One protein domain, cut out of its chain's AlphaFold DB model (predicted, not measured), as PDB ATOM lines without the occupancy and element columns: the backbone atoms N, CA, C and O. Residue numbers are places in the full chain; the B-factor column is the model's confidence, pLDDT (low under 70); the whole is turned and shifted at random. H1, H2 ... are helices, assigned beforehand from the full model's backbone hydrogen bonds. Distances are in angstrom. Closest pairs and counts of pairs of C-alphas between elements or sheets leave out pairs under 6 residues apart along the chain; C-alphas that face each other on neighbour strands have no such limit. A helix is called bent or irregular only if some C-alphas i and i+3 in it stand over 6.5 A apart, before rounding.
ATOM      1  N   ALA A  12     242.358 164.582 177.338       94.44
ATOM      2  CA  ALA A  12     241.497 164.384 178.501       94.44
ATOM      3  C   ALA A  12     241.060 165.730 179.094       94.44
ATOM      4  O   ALA A  12     239.879 165.970 179.295       94.44
ATOM      5  N   THR A  13     242.001 166.659 179.259       92.19
ATOM      6  CA  THR A  13     241.724 168.012 179.757       92.19
ATOM      7  C   THR A  13     240.796 168.787 178.814       92.19
ATOM      8  O   THR A  13     239.946 169.550 179.267       92.19
ATOM      9  N   ALA A  14     240.940 168.605 177.496       94.56
ATOM     10  CA  ALA A  14     240.058 169.232 176.512       94.56
ATOM     11  C   ALA A  14     238.628 168.664 176.548       94.56
ATOM     12  O   ALA A  14     237.670 169.428 176.423       94.56
ATOM     13  N   GLU A  15     238.482 167.349 176.720       93.75
ATOM     14  CA  GLU A  15     237.182 166.685 176.866       93.75
ATOM     15  C   GLU A  15     236.484 167.140 178.158       93.75
ATOM     16  O   GLU A  15     235.340 167.592 178.095       93.75
ATOM     17  N   ASP A  16     237.195 167.163 179.287       92.56
ATOM     18  CA  ASP A  16     236.662 167.651 180.565       92.56
ATOM     19  C   ASP A  16     236.240 169.125 180.493       92.56
ATOM     20  O   ASP A  16     235.192 169.504 181.014       92.56
ATOM     21  N   LEU A  17     237.024 169.975 179.815       93.75
ATOM     22  CA  LEU A  17     236.681 171.388 179.636       93.75
ATOM     23  C   LEU A  17     235.405 171.544 178.805       93.75
ATOM     24  O   LEU A  17     234.552 172.370 179.132       93.75
ATOM     25  N   TYR A  18     235.280 170.768 177.725       91.75
ATOM     26  CA  TYR A  18     234.089 170.781 176.884       91.75
ATOM     27  C   TYR A  18     232.854 170.377 177.688       91.75
ATOM     28  O   TYR A  18     231.861 171.102 177.667       91.75
ATOM     29  N   VAL A  19     232.932 169.258 178.414       89.50
ATOM     30  CA  VAL A  19     231.835 168.754 179.247       89.50
ATOM     31  C   VAL A  19     231.451 169.798 180.290       89.50
ATOM     32  O   VAL A  19     230.288 170.184 180.348       89.50
ATOM     33  N   ALA A  20     232.420 170.353 181.021       89.69
ATOM     34  CA  ALA A  20     232.155 171.356 182.046       89.69
ATOM     35  C   ALA A  20     231.433 172.597 181.493       89.69
ATOM     36  O   ALA A  20     230.485 173.081 182.109       89.69
ATOM     37  N   LEU A  21     231.850 173.118 180.333       91.06
ATOM     38  CA  LEU A  21     231.218 174.293 179.723       91.06
ATOM     39  C   LEU A  21     229.845 173.974 179.121       91.06
ATOM     40  O   LEU A  21     228.907 174.758 179.281       91.06
ATOM     41  N   TYR A  22     229.730 172.839 178.432       87.38
ATOM     42  CA  TYR A  22     228.497 172.409 177.781       87.38
ATOM     43  C   TYR A  22     227.415 172.075 178.812       87.38
ATOM     44  O   TYR A  22     226.323 172.642 178.767       87.38
ATOM     45  N   GLU A  23     227.729 171.213 179.783       86.69
ATOM     46  CA  GLU A  23     226.791 170.812 180.831       86.69
ATOM     47  C   GLU A  23     226.397 171.998 181.707       86.69
ATOM     48  O   GLU A  23     225.215 172.171 181.994       86.69
ATOM     49  N   ALA A  24     227.336 172.877 182.078       88.44
ATOM     50  CA  ALA A  24     226.983 174.078 182.828       88.44
ATOM     51  C   ALA A  24     225.974 174.947 182.062       88.44
ATOM     52  O   ALA A  24     224.998 175.409 182.652       88.44
ATOM     53  N   GLY A  25     226.172 175.146 180.755       89.62
ATOM     54  CA  GLY A  25     225.247 175.903 179.910       89.62
ATOM     55  C   GLY A  25     223.850 175.280 179.851       89.62
ATOM     56  O   GLY A  25     222.864 175.964 180.130       89.62
ATOM     57  N   GLU A  26     223.773 173.983 179.550       92.50
ATOM     58  CA  GLU A  26     222.514 173.231 179.472       92.50
ATOM     59  C   GLU A  26     221.762 173.244 180.809       92.50
ATOM     60  O   GLU A  26     220.564 173.531 180.862       92.50
ATOM     61  N   HIS A  27     222.466 172.992 181.913       89.25
ATOM     62  CA  HIS A  27     221.860 172.946 183.239       89.25
ATOM     63  C   HIS A  27     221.382 174.330 183.691       89.25
ATOM     64  O   HIS A  27     220.275 174.442 184.218       89.25
ATOM     65  N   ILE A  28     222.147 175.399 183.429       87.81
ATOM     66  CA  ILE A  28     221.709 176.777 183.705       87.81
ATOM     67  C   ILE A  28     220.458 177.117 182.888       87.81
ATOM     68  O   ILE A  28     219.495 177.647 183.447       87.81
ATOM     69  N   ALA A  29     220.439 176.793 181.592       91.75
ATOM     70  CA  ALA A  29     219.294 177.051 180.721       91.75
ATOM     71  C   ALA A  29     218.037 176.282 181.163       91.75
ATOM     72  O   ALA A  29     216.927 176.813 181.099       91.75
ATOM     73  N   ALA A  30     218.214 175.055 181.655       91.62
ATOM     74  CA  ALA A  30     217.138 174.206 182.154       91.62
ATOM     75  C   ALA A  30     216.717 174.511 183.608       91.62
ATOM     76  O   ALA A  30     215.747 173.925 184.092       91.62
ATOM     77  N   GLY A  31     217.433 175.384 184.330       90.88
ATOM     78  CA  GLY A  31     217.232 175.586 185.770       90.88
ATOM     79  C   GLY A  31     217.532 174.333 186.606       90.88
ATOM     80  O   GLY A  31     216.958 174.152 187.681       90.88
ATOM     81  N   ALA A  32     218.391 173.450 186.097       86.19
ATOM     82  CA  ALA A  32     218.752 172.178 186.704       86.19
ATOM     83  C   ALA A  32     219.997 172.302 187.597       86.19
ATOM     84  O   ALA A  32     220.865 173.151 187.390       86.19
ATOM     85  N   ALA A  33     220.101 171.420 188.593       87.06
ATOM     86  CA  ALA A  33     221.297 171.314 189.423       87.06
ATOM     87  C   ALA A  33     222.487 170.829 188.587       87.06
ATOM     88  O   ALA A  33     222.343 169.878 187.824       87.06
ATOM     89  N   ILE A  34     223.650 171.456 188.752       85.12
ATOM     90  CA  ILE A  34     224.897 171.042 188.096       85.12
ATOM     91  C   ILE A  34     225.495 169.874 188.882       85.12
ATOM     92  O   ILE A  34     225.646 169.959 190.105       85.12
ATOM     93  N   THR A  35     225.825 168.789 188.185       84.06
ATOM     94  CA  THR A  35     226.500 167.638 188.789       84.06
ATOM     95  C   THR A  35     227.895 168.056 189.258       84.06
ATOM     96  O   THR A  35     228.633 168.666 188.483       84.06
ATOM     97  N   PRO A  36     228.288 167.762 190.510       86.50
ATOM     98  CA  PRO A  36     229.642 168.046 190.959       86.50
ATOM     99  C   PRO A  36     230.672 167.251 190.138       86.50
ATOM    100  O   PRO A  36     230.474 166.046 189.957       86.50
ATOM    101  N   PRO A  37     231.769 167.882 189.686       87.19
ATOM    102  CA  PRO A  37     232.855 167.174 189.020       87.19
ATOM    103  C   PRO A  37     233.559 166.208 189.979       87.19
ATOM    104  O   PRO A  37     233.579 166.396 191.202       87.19
ATOM    105  N   THR A  38     234.168 165.173 189.415       92.12
ATOM    106  CA  THR A  38     235.055 164.248 190.122       92.12
ATOM    107  C   THR A  38     236.338 164.950 190.580       92.12
ATOM    108  O   THR A  38     236.723 165.994 190.058       92.12
ATOM    109  N   ALA A  39     237.045 164.361 191.549       92.75
ATOM    110  CA  ALA A  39     238.314 164.914 192.035       92.75
ATOM    111  C   ALA A  39     239.372 165.048 190.922       92.75
ATOM    112  O   ALA A  39     240.130 166.012 190.908       92.75
ATOM    113  N   GLU A  40     239.391 164.109 189.976       92.81
ATOM    114  CA  GLU A  40     240.339 164.091 188.861       92.81
ATOM    115  C   GLU A  40     240.043 165.204 187.839       92.81
ATOM    116  O   GLU A  40     240.951 165.914 187.408       92.81
ATOM    117  N   GLU A  41     238.764 165.420 187.511       90.94
ATOM    118  CA  GLU A  41     238.323 166.543 186.669       90.94
ATOM    119  C   GLU A  41     238.625 167.886 187.346       90.94
ATOM    120  O   GLU A  41     239.099 168.819 186.697       90.94
ATOM    121  N   VAL A  42     238.412 167.986 188.665       92.62
ATOM    122  CA  VAL A  42     238.756 169.186 189.445       92.62
ATOM    123  C   VAL A  42     240.253 169.477 189.388       92.62
ATOM    124  O   VAL A  42     240.630 170.632 189.200       92.62
ATOM    125  N   GLU A  43     241.113 168.470 189.528       92.19
ATOM    126  CA  GLU A  43     242.567 168.652 189.473       92.19
ATOM    127  C   GLU A  43     243.028 169.131 188.086       92.19
ATOM    128  O   GLU A  43     243.774 170.116 187.974       92.19
ATOM    129  N   ARG A  44     242.540 168.484 187.017       91.56
ATOM    130  CA  ARG A  44     242.877 168.847 185.631       91.56
ATOM    131  C   ARG A  44     242.386 170.245 185.274       91.56
ATOM    132  O   ARG A  44     243.173 171.085 184.828       91.56
ATOM    133  N   LEU A  45     241.105 170.526 185.509       92.56
ATOM    134  CA  LEU A  45     240.514 171.829 185.205       92.56
ATOM    135  C   LEU A  45     241.064 172.927 186.118       92.56
ATOM    136  O   LEU A  45     241.283 174.045 185.661       92.56
ATOM    137  N   GLY A  46     241.352 172.622 187.382       91.19
ATOM    138  CA  GLY A  46     241.979 173.553 188.316       91.19
ATOM    139  C   GLY A  46     243.365 173.990 187.845       91.19
ATOM    140  O   GLY A  46     243.659 175.188 187.817       91.19
ATOM    141  N   THR A  47     244.192 173.040 187.400       90.81
ATOM    142  CA  THR A  47     245.506 173.343 186.813       90.81
ATOM    143  C   THR A  47     245.369 174.195 185.556       90.81
ATOM    144  O   THR A  47     246.021 175.234 185.453       90.81
ATOM    145  N   LEU A  48     244.454 173.829 184.654       93.19
ATOM    146  CA  LEU A  48     244.168 174.608 183.453       93.19
ATOM    147  C   LEU A  48     243.756 176.056 183.773       93.19
ATOM    148  O   LEU A  48     244.273 177.006 183.186       93.19
ATOM    149  N   LEU A  49     242.818 176.244 184.700       91.44
ATOM    150  CA  LEU A  49     242.313 177.569 185.065       91.44
ATOM    151  C   LEU A  49     243.383 178.418 185.758       91.44
ATOM    152  O   LEU A  49     243.416 179.638 185.570       91.44
ATOM    153  N   ARG A  50     244.281 177.789 186.522       89.25
ATOM    154  CA  ARG A  50     245.459 178.445 187.098       89.25
ATOM    155  C   ARG A  50     246.409 178.930 186.004       89.25
ATOM    156  O   ARG A  50     246.791 180.100 186.021       89.25
ATOM    157  N   ASP A  51     246.729 178.081 185.033       90.25
ATOM    158  CA  ASP A  51     247.612 178.434 183.916       90.25
ATOM    159  C   ASP A  51     247.010 179.547 183.049       90.25
ATOM    160  O   ASP A  51     247.703 180.501 182.688       90.25
ATOM    161  N   LEU A  52     245.698 179.494 182.801       90.44
ATOM    162  CA  LEU A  52     244.958 180.579 182.159       90.44
ATOM    163  C   LEU A  52     245.056 181.880 182.967       90.44
ATOM    164  O   LEU A  52     245.285 182.949 182.402       90.44
ATOM    165  N   GLY A  53     244.894 181.803 184.290       88.88
ATOM    166  CA  GLY A  53     245.036 182.943 185.191       88.88
ATOM    167  C   GLY A  53     246.413 183.598 185.080       88.88
ATOM    168  O   GLY A  53     246.494 184.818 184.923       88.88
ATOM    169  N   HIS A  54     247.477 182.795 185.083       86.19
ATOM    170  CA  HIS A  54     248.845 183.273 184.890       86.19
ATOM    171  C   HIS A  54     249.049 183.917 183.517       86.19
ATOM    172  O   HIS A  54     249.602 185.014 183.442       86.19
ATOM    173  N   ALA A  55     248.565 183.282 182.445       87.75
ATOM    174  CA  ALA A  55     248.681 183.813 181.088       87.75
ATOM    175  C   ALA A  55     247.931 185.147 180.917       87.75
ATOM    176  O   ALA A  55     248.390 186.034 180.202       87.75
ATOM    177  N   LEU A  56     246.821 185.328 181.637       88.94
ATOM    178  CA  LEU A  56     246.061 186.580 181.705       88.94
ATOM    179  C   LEU A  56     246.697 187.646 182.620       88.94
ATOM    180  O   LEU A  56     246.105 188.708 182.818       88.94
ATOM    181  N   GLY A  57     247.847 187.370 183.244       86.25
ATOM    182  CA  GLY A  57     248.483 188.275 184.205       86.25
ATOM    183  C   GLY A  57     247.691 188.457 185.506       86.25
ATOM    184  O   GLY A  57     247.900 189.431 186.236       86.25
TER     185      GLY A  57
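AT A GLANCE: This is residues 12 to 57 of the 67 residues of an uncharacterized protein of Micromonospora rhizosphaerae (UniProt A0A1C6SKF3). Two helices of similar length make a wide V, nearly a right angle: the first turns of H1 pack on the first half of H2, and from there the two run off in different directions. The link, residues 31 to 38, folds back from the far end of H1 to the start of H2, while residues 50 to 57, with the last part of H2, stick out at the other end. The printed part has 46 residues, with two named helices, H1 then H2, and no named strand; its class is all helix. It is loose, with a radius of gyration of the C-alphas of 11.9 A, and only just elongated, spanning 34 by 22 by 15 A.

HOW THE PARTS SIT: H1, residues 12 to 30, touches H2, residues 39 to 55, with 7 pairs of C-alphas within 8 A. H1 touches H2 with residues 13 to 17 alone, and H2 touches H1 with residues 41 to 48 alone. The closest C-alphas are those of Thr 13 and Arg 44, 6.0 A apart. The lines of the helices are about perpendicular, at 84 degrees, and their centres are 14.7 A apart. In H1 and H2 every O i to N i+4 pair is within hydrogen-bond range.

IN THESE COORDINATES: H1 runs from C-alpha 12 at (241.497, 164.384, 178.501) to C-alpha 30 at (217.138, 174.206, 182.154), 26.5 A. After a short link of 8 residues, H2 begins at C-alpha 39 at (238.314, 164.914, 192.035) and ends at C-alpha 55 at (248.681, 183.813, 181.088), 24.2 A away. Neither helix is bent.

THE WHOLE: The two C-alphas farthest apart, those of Ala 30 and Gly 57, are 34.4 A apart. Residues 50 to 57, of which 50 to 55 belong to H2, stand free. Without them, the body of 38 residues spans 28 by 16 by 14 A. The printed part has no cut and no long link. The mean pLDDT of the printed part is 90.2, and no printed residue is under 70.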